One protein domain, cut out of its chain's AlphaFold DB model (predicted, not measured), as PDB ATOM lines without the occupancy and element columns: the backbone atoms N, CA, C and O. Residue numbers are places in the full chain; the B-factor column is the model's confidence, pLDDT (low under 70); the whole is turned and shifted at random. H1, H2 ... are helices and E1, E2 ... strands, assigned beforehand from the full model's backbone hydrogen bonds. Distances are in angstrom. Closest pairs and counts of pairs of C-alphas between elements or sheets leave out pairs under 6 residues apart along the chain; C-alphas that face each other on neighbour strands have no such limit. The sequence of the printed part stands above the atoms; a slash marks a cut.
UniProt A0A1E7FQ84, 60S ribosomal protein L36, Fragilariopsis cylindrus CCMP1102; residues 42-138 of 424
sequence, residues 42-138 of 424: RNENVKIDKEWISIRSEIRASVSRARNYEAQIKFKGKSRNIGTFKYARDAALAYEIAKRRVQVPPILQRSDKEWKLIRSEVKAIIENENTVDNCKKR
ATOM      1  N   ARG A  42     190.127 176.890 133.585       49.00
ATOM      2  CA  ARG A  42     190.981 177.369 132.480       49.00
ATOM      3  C   ARG A  42     190.887 176.472 131.248       49.00
ATOM      4  O   ARG A  42     190.921 176.981 130.131       49.00
ATOM      5  N   ASN A  43     190.713 175.167 131.441       45.69
ATOM      6  CA  ASN A  43     190.627 174.212 130.337       45.69
ATOM      7  C   ASN A  43     189.282 174.283 129.597       45.69
ATOM      8  O   ASN A  43     189.255 174.094 128.381       45.69
ATOM      9  N   GLU A  44     188.189 174.627 130.284       50.66
ATOM     10  CA  GLU A  44     186.888 174.841 129.635       50.66
ATOM     11  C   GLU A  44     186.876 176.097 128.749       50.66
ATOM     12  O   GLU A  44     186.400 176.036 127.616       50.66
ATOM     13  N   ASN A  45     187.499 177.200 129.182       43.50
ATOM     14  CA  ASN A  45     187.582 178.426 128.374       43.50
ATOM     15  C   ASN A  45     188.422 178.249 127.093       43.50
ATOM     16  O   ASN A  45     188.033 178.729 126.032       43.50
ATOM     17  N   VAL A  46     189.523 177.488 127.145       51.56
ATOM     18  CA  VAL A  46     190.338 177.181 125.949       51.56
ATOM     19  C   VAL A  46     189.593 176.255 124.974       51.56
ATOM     20  O   VAL A  46     189.800 176.335 123.761       51.56
ATOM     21  N   LYS A  47     188.716 175.378 125.479       43.84
ATOM     22  CA  LYS A  47     187.876 174.500 124.650       43.84
ATOM     23  C   LYS A  47     186.770 175.290 123.942       43.84
ATOM     24  O   LYS A  47     186.562 175.076 122.750       43.84
ATOM     25  N   ILE A  48     186.161 176.254 124.639       48.72
ATOM     26  CA  ILE A  48     185.177 177.189 124.079       48.72
ATOM     27  C   ILE A  48     185.812 177.993 122.932       48.72
ATOM     28  O   ILE A  48     185.281 177.981 121.824       48.72
ATOM     29  N   ASP A  49     186.987 178.599 123.122       44.09
ATOM     30  CA  ASP A  49     187.643 179.393 122.067       44.09
ATOM     31  C   ASP A  49     187.999 178.575 120.809       44.09
ATOM     32  O   ASP A  49     187.875 179.071 119.686       44.09
ATOM     33  N   LYS A  50     188.377 177.298 120.961       42.78
ATOM     34  CA  LYS A  50     188.626 176.390 119.825       42.78
ATOM     35  C   LYS A  50     187.339 176.015 119.079       42.78
ATOM     36  O   LYS A  50     187.355 175.958 117.848       42.78
ATOM     37  N   GLU A  51     186.222 175.827 119.784       40.94
ATOM     38  CA  GLU A  51     184.897 175.631 119.172       40.94
ATOM     39  C   GLU A  51     184.421 176.885 118.420       40.94
ATOM     40  O   GLU A  51     183.938 176.782 117.291       40.94
ATOM     41  N   TRP A  52     184.643 178.082 118.975       42.97
ATOM     42  CA  TRP A  52     184.339 179.354 118.303       42.97
ATOM     43  C   TRP A  52     185.171 179.567 117.032       42.97
ATOM     44  O   TRP A  52     184.663 180.106 116.044       42.97
ATOM     45  N   ILE A  53     186.432 179.126 117.020       42.44
ATOM     46  CA  ILE A  53     187.290 179.144 115.824       42.44
ATOM     47  C   ILE A  53     186.804 178.122 114.778       42.44
ATOM     48  O   ILE A  53     186.835 178.426 113.586       42.44
ATOM     49  N   SER A  54     186.288 176.963 115.201       33.44
ATOM     50  CA  SER A  54     185.722 175.944 114.305       33.44
ATOM     51  C   SER A  54     184.414 176.405 113.640       33.44
ATOM     52  O   SER A  54     184.282 176.327 112.418       33.44
ATOM     53  N   ILE A  55     183.493 177.031 114.388       40.31
ATOM     54  CA  ILE A  55     182.260 177.644 113.839       40.31
ATOM     55  C   ILE A  55     182.587 178.762 112.828       40.31
ATOM     56  O   ILE A  55     181.875 178.961 111.840       40.31
ATOM     57  N   ARG A  56     183.720 179.452 113.015       40.34
ATOM     58  CA  ARG A  56     184.257 180.464 112.089       40.34
ATOM     59  C   ARG A  56     184.590 179.920 110.694       40.34
ATOM     60  O   ARG A  56     184.697 180.721 109.772       40.34
ATOM     61  N   SER A  57     184.765 178.606 110.535       34.84
ATOM     62  CA  SER A  57     185.107 177.976 109.250       34.84
ATOM     63  C   SER A  57     183.887 177.693 108.359       34.84
ATOM     64  O   SER A  57     184.001 177.700 107.133       34.84
ATOM     65  N   GLU A  58     182.703 177.515 108.954       40.22
ATOM     66  CA  GLU A  58     181.464 177.195 108.230       40.22
ATOM     67  C   GLU A  58     180.631 178.450 107.914       40.22
ATOM     68  O   GLU A  58     179.932 178.531 106.897       40.22
ATOM     69  N   ILE A  59     180.787 179.493 108.731       44.06
ATOM     70  CA  ILE A  59     180.420 180.856 108.364       44.06
ATOM     71  C   ILE A  59     181.501 181.346 107.400       44.06
ATOM     72  O   ILE A  59     182.558 181.805 107.829       44.06
ATOM     73  N   ARG A  60     181.239 181.331 106.086       48.06
ATOM     74  CA  ARG A  60     181.978 182.230 105.184       48.06
ATOM     75  C   ARG A  60     181.558 183.658 105.517       48.06
ATOM     76  O   ARG A  60     180.758 184.264 104.812       48.06
ATOM     77  N   ALA A  61     182.102 184.193 106.604       46.59
ATOM     78  CA  ALA A  61     182.196 185.617 106.825       46.59
ATOM     79  C   ALA A  61     183.237 186.087 105.814       46.59
ATOM     80  O   ALA A  61     184.424 186.192 106.115       46.59
ATOM     81  N   SER A  62     182.812 186.258 104.563       47.66
ATOM     82  CA  SER A  62     183.645 186.899 103.563       47.66
ATOM     83  C   SER A  62     183.856 188.324 104.050       47.66
ATOM     84  O   SER A  62     182.961 189.166 103.963       47.66
ATOM     85  N   VAL A  63     185.023 188.573 104.640       47.66
ATOM     86  CA  VAL A  63     185.470 189.919 104.982       47.66
ATOM     87  C   VAL A  63     185.673 190.630 103.650       47.66
ATOM     88  O   VAL A  63     186.689 190.458 102.980       47.66
ATOM     89  N   SER A  64     184.654 191.364 103.206       49.38
ATOM     90  CA  SER A  64     184.795 192.228 102.040       49.38
ATOM     91  C   SER A  64     185.818 193.327 102.370       49.38
ATOM     92  O   SER A  64     186.012 193.679 103.531       49.38
ATOM     93  N   ARG A  65     186.522 193.869 101.369       49.50
ATOM     94  CA  ARG A  65     187.600 194.868 101.565       49.50
ATOM     95  C   ARG A  65     187.134 196.185 102.210       49.50
ATOM     96  O   ARG A  65     187.961 196.973 102.663       49.50
ATOM     97  N   ALA A  66     185.828 196.431 102.273       57.00
ATOM     98  CA  ALA A  66     185.245 197.464 103.117       57.00
ATOM     99  C   ALA A  66     184.963 196.842 104.486       57.00
ATOM    100  O   ALA A  66     184.449 195.738 104.522       57.00
ATOM    101  N   ARG A  67     185.273 197.538 105.588       83.69
ATOM    102  CA  ARG A  67     185.268 197.092 107.008       83.69
ATOM    103  C   ARG A  67     183.951 196.492 107.565       83.69
ATOM    104  O   ARG A  67     183.751 196.485 108.774       83.69
ATOM    105  N   ASN A  68     183.046 196.043 106.710       93.56
ATOM    106  CA  ASN A  68     181.791 195.399 107.018       93.56
ATOM    107  C   ASN A  68     181.920 193.880 106.837       93.56
ATOM    108  O   ASN A  68     182.502 193.383 105.871       93.56
ATOM    109  N   TYR A  69     181.325 193.154 107.770       95.12
ATOM    110  CA  TYR A  69     181.199 191.708 107.792       95.12
ATOM    111  C   TYR A  69     179.874 191.319 107.140       95.12
ATOM    112  O   TYR A  69     178.814 191.773 107.565       95.12
ATOM    113  N   GLU A  70     179.916 190.494 106.103       95.12
ATOM    114  CA  GLU A  70     178.710 189.986 105.453       95.12
ATOM    115  C   GLU A  70     178.297 188.655 106.087       95.12
ATOM    116  O   GLU A  70     179.115 187.742 106.210       95.12
ATOM    117  N   ALA A  71     177.034 188.544 106.501       95.88
ATOM    118  CA  ALA A  71     176.466 187.288 106.971       95.88
ATOM    119  C   ALA A  71     175.663 186.646 105.835       95.88
ATOM    120  O   ALA A  71     174.695 187.226 105.338       95.88
ATOM    121  N   GLN A  72     176.037 185.433 105.440       96.38
ATOM    122  CA  GLN A  72     175.338 184.656 104.418       96.38
ATOM    123  C   GLN A  72     174.959 183.280 104.967       96.38
ATOM    124  O   GLN A  72     175.699 182.696 105.752       96.38
ATOM    125  N   ILE A  73     173.819 182.740 104.529       95.75
ATOM    126  CA  ILE A  73     173.387 181.371 104.843       95.75
ATOM    127  C   ILE A  73     173.091 180.609 103.555       95.75
ATOM    128  O   ILE A  73     172.455 181.135 102.639       95.75
ATOM    129  N   LYS A  74     173.544 179.356 103.467       94.25
ATOM    130  CA  LYS A  74     173.189 178.459 102.362       94.25
ATOM    131  C   LYS A  74     171.855 177.788 102.674       94.25
ATOM    132  O   LYS A  74     171.758 177.005 103.610       94.25
ATOM    133  N   PHE A  75     170.831 178.076 101.875       90.19
ATOM    134  CA  PHE A  75     169.523 177.433 101.978       90.19
ATOM    135  C   PHE A  75     169.171 176.775 100.644       90.19
ATOM    136  O   PHE A  75     169.088 177.451  99.617       90.19
ATOM    137  N   LYS A  76     168.972 175.449 100.653       91.06
ATOM    138  CA  LYS A  76     168.713 174.636  99.447       91.06
ATOM    139  C   LYS A  76     169.781 174.824  98.355       91.06
ATOM    140  O   LYS A  76     169.459 175.081  97.198       91.06
ATOM    141  N   GLY A  77     171.058 174.799  98.743       92.94
ATOM    142  CA  GLY A  77     172.193 174.978  97.827       92.94
ATOM    143  C   GLY A  77     172.406 176.409  97.312       92.94
ATOM    144  O   GLY A  77     173.428 176.676  96.689       92.94
ATOM    145  N   LYS A  78     171.499 177.353  97.602       93.44
ATOM    146  CA  LYS A  78     171.636 178.765  97.222       93.44
ATOM    147  C   LYS A  78     172.087 179.597  98.421       93.44
ATOM    148  O   LYS A  78     171.436 179.583  99.468       93.44
ATOM    149  N   SER A  79     173.181 180.338  98.270       93.94
ATOM    150  CA  SER A  79     173.608 181.330  99.263       93.94
ATOM    151  C   SER A  79     172.643 182.515  99.254       93.94
ATOM    152  O   SER A  79     172.416 183.128  98.212       93.94
ATOM    153  N   ARG A  80     172.063 182.844 100.410       94.75
ATOM    154  CA  ARG A  80     171.274 184.064 100.619       94.75
ATOM    155  C   ARG A  80     172.030 184.989 101.569       94.75
ATOM    156  O   ARG A  80     172.427 184.570 102.655       94.75
ATOM    157  N   ASN A  81     172.203 186.245 101.161       96.38
ATOM    158  CA  ASN A  81     172.767 187.285 102.017       96.38
ATOM    159  C   ASN A  81     171.723 187.708 103.068       96.38
ATOM    160  O   ASN A  81     170.609 188.117 102.726       96.38
ATOM    161  N   ILE A  82     172.081 187.562 104.344       96.25
ATOM    162  CA  ILE A  82     171.269 187.967 105.496       96.25
ATOM    163  C   ILE A  82     171.405 189.480 105.704       96.25
ATOM    164  O   ILE A  82     170.408 190.164 105.939       96.25
ATOM    165  N   GLY A  83     172.623 190.008 105.576       95.94
ATOM    166  CA  GLY A  83     172.938 191.428 105.654       95.94
ATOM    167  C   GLY A  83     174.438 191.694 105.790       95.94
ATOM    168  O   GLY A  83     175.244 190.787 105.993       95.94
ATOM    169  N   THR A  84     174.803 192.972 105.710       96.44
ATOM    170  CA  THR A  84     176.155 193.471 105.996       96.44
ATOM    171  C   THR A  84     176.166 194.202 107.333       96.44
ATOM    172  O   THR A  84     175.343 195.090 107.557       96.44
ATOM    173  N   PHE A  85     177.119 193.869 108.197       95.50
ATOM    174  CA  PHE A  85     177.225 194.365 109.566       95.50
ATOM    175  C   PHE A  85     178.563 195.054 109.789       95.50
ATOM    176  O   PHE A  85     179.571 194.686 109.198       95.50
ATOM    177  N   LYS A  86     178.598 196.049 110.675       94.38
ATOM    178  CA  LYS A  86     179.839 196.765 110.996       94.38
ATOM    179  C   LYS A  86     180.790 195.929 111.861       94.38
ATOM    180  O   LYS A  86     182.004 196.074 111.758       94.38
ATOM    181  N   TYR A  87     180.244 195.058 112.707       94.88
ATOM    182  CA  TYR A  87     181.007 194.245 113.651       94.88
ATOM    183  C   TYR A  87     180.831 192.753 113.357       94.88
ATOM    184  O   TYR A  87     179.744 192.302 112.997       94.88
ATOM    185  N   ALA A  88     181.900 191.977 113.556       93.06
ATOM    186  CA  ALA A  88     181.885 190.527 113.351       93.06
ATOM    187  C   ALA A  88     180.882 189.821 114.277       93.06
ATOM    188  O   ALA A  88     180.234 188.860 113.872       93.06
ATOM    189  N   ARG A  89     180.738 190.330 115.510       93.62
ATOM    190  CA  ARG A  89     179.793 189.820 116.511       93.62
ATOM    191  C   ARG A  89     178.356 189.859 115.992       93.62
ATOM    192  O   ARG A  89     177.672 188.844 116.045       93.62
ATOM    193  N   ASP A  90     177.941 190.990 115.431       95.12
ATOM    194  CA  ASP A  90     176.585 191.187 114.907       95.12
ATOM    195  C   ASP A  90     176.310 190.277 113.705       95.12
ATOM    196  O   ASP A  90     175.240 189.678 113.611       95.12
ATOM    197  N   ALA A  91     177.297 190.110 112.814       96.12
ATOM    198  CA  ALA A  91     177.196 189.190 111.682       96.12
ATOM    199  C   ALA A  91     177.031 187.729 112.135       96.12
ATOM    200  O   ALA A  91     176.202 187.003 111.585       96.12
ATOM    201  N   ALA A  92     177.778 187.304 113.159       93.75
ATOM    202  CA  ALA A  92     177.657 185.965 113.733       93.75
ATOM    203  C   ALA A  92     176.294 185.756 114.413       93.75
ATOM    204  O   ALA A  92     175.646 184.729 114.212       93.75
ATOM    205  N   LEU A  93     175.813 186.753 115.160       94.69
ATOM    206  CA  LEU A  93     174.520 186.702 115.844       94.69
ATOM    207  C   LEU A  93     173.359 186.639 114.833       94.69
ATOM    208  O   LEU A  93     172.433 185.840 114.988       94.69
ATOM    209  N   ALA A  94     173.453 187.401 113.739       96.19
ATOM    210  CA  ALA A  94     172.517 187.338 112.619       96.19
ATOM    211  C   ALA A  94     172.498 185.954 111.943       96.19
ATOM    212  O   ALA A  94     171.422 185.449 111.605       96.19
ATOM    213  N   TYR A  95     173.666 185.330 111.771       96.00
ATOM    214  CA  TYR A  95     173.783 183.978 111.224       96.00
ATOM    215  C   TYR A  95     173.121 182.930 112.129       96.00
ATOM    216  O   TYR A  95     172.309 182.142 111.649       96.00
ATOM    217  N   GLU A  96     173.386 182.959 113.436       94.75
ATOM    218  CA  GLU A  96     172.790 182.037 114.416       94.75
ATOM    219  C   GLU A  96     171.257 182.131 114.466       94.75
ATOM    220  O   GLU A  96     170.551 181.116 114.495       94.75
ATOM    221  N   ILE A  97     170.710 183.353 114.417       93.50
ATOM    222  CA  ILE A  97     169.258 183.566 114.338       93.50
ATOM    223  C   ILE A  97     168.698 182.973 113.038       93.50
ATOM    224  O   ILE A  97     167.670 182.289 113.062       93.50
ATOM    225  N   ALA A  98     169.368 183.199 111.904       93.56
ATOM    226  CA  ALA A  98     168.952 182.650 110.617       93.56
ATOM    227  C   ALA A  98     169.027 181.113 110.589       93.56
ATOM    228  O   ALA A  98     168.101 180.471 110.089       93.56
ATOM    229  N   LYS A  99     170.073 180.517 111.176       93.94
ATOM    230  CA  LYS A  99     170.281 179.064 111.276       93.94
ATOM    231  C   LYS A  99     169.174 178.390 112.085       93.94
ATOM    232  O   LYS A  99     168.524 177.481 111.568       93.94
ATOM    233  N   ARG A 100     168.874 178.897 113.290       90.50
ATOM    234  CA  ARG A 100     167.752 178.408 114.120       90.50
ATOM    235  C   ARG A 100     166.429 178.463 113.373       90.50
ATOM    236  O   ARG A 100     165.612 177.556 113.464       90.50
ATOM    237  N   ARG A 101     166.228 179.521 112.593       85.56
ATOM    238  CA  ARG A 101     165.018 179.713 111.800       85.56
ATOM    239  C   ARG A 101     164.906 178.739 110.633       85.56
ATOM    240  O   ARG A 101     163.797 178.285 110.375       85.56
ATOM    241  N   VAL A 102     166.006 178.414 109.966       86.69
ATOM    242  CA  VAL A 102     166.047 177.440 108.865       86.69
ATOM    243  C   VAL A 102     165.841 176.001 109.347       86.69
ATOM    244  O   VAL A 102     165.225 175.223 108.627       86.69
ATOM    245  N   GLN A 103     166.315 175.653 110.548       82.00
ATOM    246  CA  GLN A 103     166.137 174.313 111.129       82.00
ATOM    247  C   GLN A 103     164.691 173.988 111.528       82.00
ATOM    248  O   GLN A 103     164.364 172.816 111.691       82.00
ATOM    249  N   VAL A 104     163.811 174.988 111.659       71.62
ATOM    250  CA  VAL A 104     162.389 174.732 111.929       71.62
ATOM    251  C   VAL A 104     161.778 173.989 110.728       71.62
ATOM    252  O   VAL A 104     161.880 174.501 109.608       71.62
ATOM    253  N   PRO A 105     161.148 172.812 110.932       48.06
ATOM    254  CA  PRO A 105     160.664 171.954 109.857       48.06
ATOM    255  C   PRO A 105     159.809 172.697 108.816       48.06
ATOM    256  O   PRO A 105     158.992 173.550 109.170       48.06
ATOM    257  N   PRO A 106     159.959 172.363 107.522       53.44
ATOM    258  CA  PRO A 106     159.466 173.143 106.386       53.44
ATOM    259  C   PRO A 106     157.965 172.961 106.103       53.44
ATOM    260  O   PRO A 106     157.558 172.955 104.944       53.44
ATOM    261  N   ILE A 107     157.123 172.844 107.134       48.56
ATOM    262  CA  ILE A 107     155.662 172.724 106.955       48.56
ATOM    263  C   ILE A 107     155.080 174.015 106.340       48.56
ATOM    264  O   ILE A 107     153.997 174.010 105.766       48.56
ATOM    265  N   LEU A 108     155.839 175.114 106.347       44.88
ATOM    266  CA  LEU A 108     155.517 176.339 105.627       44.88
ATOM    267  C   LEU A 108     156.720 176.748 104.774       44.88
ATOM    268  O   LEU A 108     157.802 177.047 105.288       44.88
ATOM    269  N   GLN A 109     156.555 176.747 103.449       52.31
ATOM    270  CA  GLN A 109     157.533 177.356 102.552       52.31
ATOM    271  C   GLN A 109     157.657 178.839 102.909       52.31
ATOM    272  O   GLN A 109     156.736 179.623 102.690       52.31
ATOM    273  N   ARG A 110     158.804 179.222 103.469       61.03
ATOM    274  CA  ARG A 110     159.036 180.599 103.900       61.03
ATOM    275  C   ARG A 110     159.114 181.534 102.706       61.03
ATOM    276  O   ARG A 110     160.057 181.470 101.914       61.03
ATOM    277  N   SER A 111     158.112 182.397 102.582       77.44
ATOM    278  CA  SER A 111     158.045 183.413 101.533       77.44
ATOM    279  C   SER A 111     159.108 184.500 101.737       77.44
ATOM    280  O   SER A 111     159.614 184.712 102.841       77.44
ATOM    281  N   ASP A 112     159.423 185.267 100.692       71.88
ATOM    282  CA  ASP A 112     160.359 186.397 100.799       71.88
ATOM    283  C   ASP A 112     159.901 187.475 101.804       71.88
ATOM    284  O   ASP A 112     160.725 188.242 102.311       71.88
ATOM    285  N   LYS A 113     158.603 187.509 102.150       73.88
ATOM    286  CA  LYS A 113     158.065 188.368 103.217       73.88
ATOM    287  C   LYS A 113     158.606 187.969 104.593       73.88
ATOM    288  O   LYS A 113     158.976 188.845 105.369       73.88
ATOM    289  N   GLU A 114     158.745 186.676 104.873       73.69
ATOM    290  CA  GLU A 114     159.305 186.205 106.146       73.69
ATOM    291  C   GLU A 114     160.803 186.498 106.250       73.69
ATOM    292  O   GLU A 114     161.289 186.883 107.308       73.69
ATOM    293  N   TRP A 115     161.549 186.429 105.143       71.88
ATOM    294  CA  TRP A 115     162.958 186.846 105.133       71.88
ATOM    295  C   TRP A 115     163.150 188.343 105.389       71.88
ATOM    296  O   TRP A 115     164.166 188.748 105.956       71.88
ATOM    297  N   LYS A 116     162.193 189.188 104.989       77.44
ATOM    298  CA  LYS A 116     162.189 190.608 105.379       77.44
ATOM    299  C   LYS A 116     161.930 190.770 106.876       77.44
ATOM    300  O   LYS A 116     162.627 191.561 107.502       77.44
ATOM    301  N   LEU A 117     161.016 189.977 107.442       78.25
ATOM    302  CA  LEU A 117     160.729 189.978 108.878       78.25
ATOM    303  C   LEU A 117     161.950 189.548 109.711       78.25
ATOM    304  O   LEU A 117     162.298 190.203 110.690       78.25
ATOM    305  N   ILE A 118     162.663 188.504 109.271       74.88
ATOM    306  CA  ILE A 118     163.926 188.074 109.890       74.88
ATOM    307  C   ILE A 118     164.942 189.219 109.886       74.88
ATOM    308  O   ILE A 118     165.533 189.518 110.921       74.88
ATOM    309  N   ARG A 119     165.115 189.898 108.744       75.25
ATOM    310  CA  ARG A 119     166.035 191.037 108.635       75.25
ATOM    311  C   ARG A 119     165.653 192.194 109.558       75.25
ATOM    312  O   ARG A 119     166.538 192.755 110.196       75.25
ATOM    313  N   SER A 120     164.368 192.542 109.653       79.19
ATOM    314  CA  SER A 120     163.920 193.624 110.541       79.19
ATOM    315  C   SER A 120     164.113 193.293 112.019       79.19
ATOM    316  O   SER A 120     164.494 194.164 112.792       79.19
ATOM    317  N   GLU A 121     163.898 192.043 112.416       78.75
ATOM    318  CA  GLU A 121     164.020 191.623 113.813       78.75
ATOM    319  C   GLU A 121     165.477 191.521 114.262       78.75
ATOM    320  O   GLU A 121     165.827 192.029 115.324       78.75
ATOM    321  N   VAL A 122     166.350 190.954 113.421       77.56
ATOM    322  CA  VAL A 122     167.804 190.963 113.657       77.56
ATOM    323  C   VAL A 122     168.299 192.400 113.820       77.56
ATOM    324  O   VAL A 122     169.048 192.692 114.750       77.56
ATOM    325  N   LYS A 123     167.829 193.320 112.966       83.12
ATOM    326  CA  LYS A 123     168.163 194.742 113.067       83.12
ATOM    327  C   LYS A 123     167.691 195.353 114.394       83.12
ATOM    328  O   LYS A 123     168.477 196.027 115.048       83.12
ATOM    329  N   ALA A 124     166.458 195.070 114.819       79.69
ATOM    330  CA  ALA A 124     165.902 195.579 116.074       79.69
ATOM    331  C   ALA A 124     166.651 195.062 117.316       79.69
ATOM    332  O   ALA A 124     166.907 195.827 118.243       79.69
ATOM    333  N   ILE A 125     167.047 193.783 117.336       75.81
ATOM    334  CA  ILE A 125     167.837 193.207 118.438       75.81
ATOM    335  C   ILE A 125     169.202 193.899 118.533       75.81
ATOM    336  O   ILE A 125     169.596 194.327 119.615       75.81
ATOM    337  N   ILE A 126     169.886 194.076 117.398       77.38
ATOM    338  CA  ILE A 126     171.194 194.745 117.344       77.38
ATOM    339  C   ILE A 126     171.082 196.218 117.767       77.38
ATOM    340  O   ILE A 126     171.936 196.723 118.497       77.38
ATOM    341  N   GLU A 127     170.040 196.933 117.342       81.75
ATOM    342  CA  GLU A 127     169.797 198.322 117.761       81.75
ATOM    343  C   GLU A 127     169.517 198.420 119.276       81.75
ATOM    344  O   GLU A 127     170.020 199.329 119.945       81.75
ATOM    345  N   ASN A 128     168.807 197.447 119.854       74.44
ATOM    346  CA  ASN A 128     168.551 197.374 121.294       74.44
ATOM    347  C   ASN A 128     169.815 197.050 122.115       74.44
ATOM    348  O   ASN A 128     170.048 197.667 123.151       74.44
ATOM    349  N   GLU A 129     170.682 196.142 121.663       71.69
ATOM    350  CA  GLU A 129     171.953 195.880 122.361       71.69
ATOM    351  C   GLU A 129     172.898 197.088 122.285       71.69
ATOM    352  O   GLU A 129     173.467 197.508 123.296       71.69
ATOM    353  N   ASN A 130     172.985 197.734 121.119       72.44
ATOM    354  CA  ASN A 130     173.789 198.942 120.956       72.44
ATOM    355  C   ASN A 130     173.266 200.115 121.798       72.44
ATOM    356  O   ASN A 130     174.056 200.947 122.246       72.44
ATOM    357  N   THR A 131     171.955 200.219 122.035       68.88
ATOM    358  CA  THR A 131     171.410 201.242 122.943       68.88
ATOM    359  C   THR A 131     171.757 200.953 124.399       68.88
ATOM    360  O   THR A 131     172.132 201.888 125.101       68.88
ATOM    361  N   VAL A 132     171.752 199.690 124.835       60.19
ATOM    362  CA  VAL A 132     172.225 199.295 126.176       60.19
ATOM    363  C   VAL A 132     173.712 199.621 126.360       60.19
ATOM    364  O   VAL A 132     174.088 200.236 127.362       60.19
ATOM    365  N   ASP A 133     174.552 199.313 125.372       57.44
ATOM    366  CA  ASP A 133     175.983 199.637 125.413       57.44
ATOM    367  C   ASP A 133     176.243 201.154 125.338       57.44
ATOM    368  O   ASP A 133     177.141 201.677 126.004       57.44
ATOM    369  N   ASN A 134     175.417 201.899 124.600       54.97
ATOM    370  CA  ASN A 134     175.476 203.362 124.561       54.97
ATOM    371  C   ASN A 134     174.945 204.025 125.842       54.97
ATOM    372  O   ASN A 134     175.364 205.143 126.147       54.97
ATOM    373  N   CYS A 135     174.053 203.375 126.593       49.88
ATOM    374  CA  CYS A 135     173.624 203.811 127.926       49.88
ATOM    375  C   CYS A 135     174.690 203.530 128.992       49.88
ATOM    376  O   CYS A 135     174.796 204.294 129.940       49.88
ATOM    377  N   LYS A 136     175.527 202.496 128.816       54.00
ATOM    378  CA  LYS A 136     176.731 202.298 129.642       54.00
ATOM    379  C   LYS A 136     177.832 203.322 129.350       54.00
ATOM    380  O   LYS A 136     178.557 203.701 130.259       54.00
ATOM    381  N   LYS A 137     177.982 203.753 128.091       54.53
ATOM    382  CA  LYS A 137     179.041 204.697 127.672       54.53
ATOM    383  C   LYS A 137     178.702 206.167 127.901       54.53
ATOM    384  O   LYS A 137     179.604 206.970 128.126       54.53
ATOM    385  N   ARG A 138     177.428 206.550 127.818       44.69
ATOM    386  CA  ARG A 138     176.994 207.889 128.227       44.69
ATOM    387  C   ARG A 138     176.825 207.850 129.738       44.69
ATOM    388  O   ARG A 138     175.931 207.158 130.198       44.69
TER     389      ARG A 138
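AT A GLANCE: This is residues 42 to 138 of the 424 residues of the protein "60S ribosomal protein L36" of Fragilariopsis cylindrus CCMP1102 (UniProt A0A1E7FQ84). A two-stranded hairpin, E1 and E2, has helix H2 packed along it, and the longer helix H3 folds back beside H2 near E2. H1 is a separate arm: its residues 42 to 54 stick out, as do residues 103 to 109 and the far end of H3 with residue 138, residues 130 to 138. The printed part has 97 residues, with three named helices and two named strands in the order H1, E1, E2, H2, H3; the class is mixed, helices and strands, and the sheet E1 - E2 is antiparallel. It is only just loose, close to compact, with a radius of gyration of the C-alphas of 15.3 A and spans of 43 by 36 by 30 A.

IN THESE COORDINATES: H1 is residues 42 to 58, 26.1 A long, from C-alpha 42 at (190.981, 177.369, 132.480). E1, residues 69 to 75, measures 19.3 A, and E2, residues 78 to 85, 20.7 A. H2 is residues 88 to 103, 22.7 A. H3, residues 112 to 137, measures 37.5 A and ends at C-alpha 137 (179.041, 204.697, 127.672).

HOW THE PARTS SIT: E1 and E2 form a hairpin, antiparallel at 156 degrees, with N 69 and O 85 at 2.7 A. The closest C-alphas of E1 and H2, Ala 71 and Ala 91, are 5.1 A apart. H2 and H3 form a helical hairpin and touch, through residues 118 to 126 of H3 alone; the closest C-alphas, Ala 94 and Val 122, are 6.0 A apart. They run opposite ways at a tilt of 37 degrees, only just steep. H1 is apart from E2, H2 and H3. Every O i to N i+4 pair is within hydrogen-bond range in H2 and H3, and 11 of 13 in H1.

THE WHOLE: The C-alphas farthest apart, Ile 107 and Arg 138, are 46.3 A apart. The printed part has no cut and no long link. Confidence is under 70 in residues 42 to 66, 105 to 110 and 131 to 138.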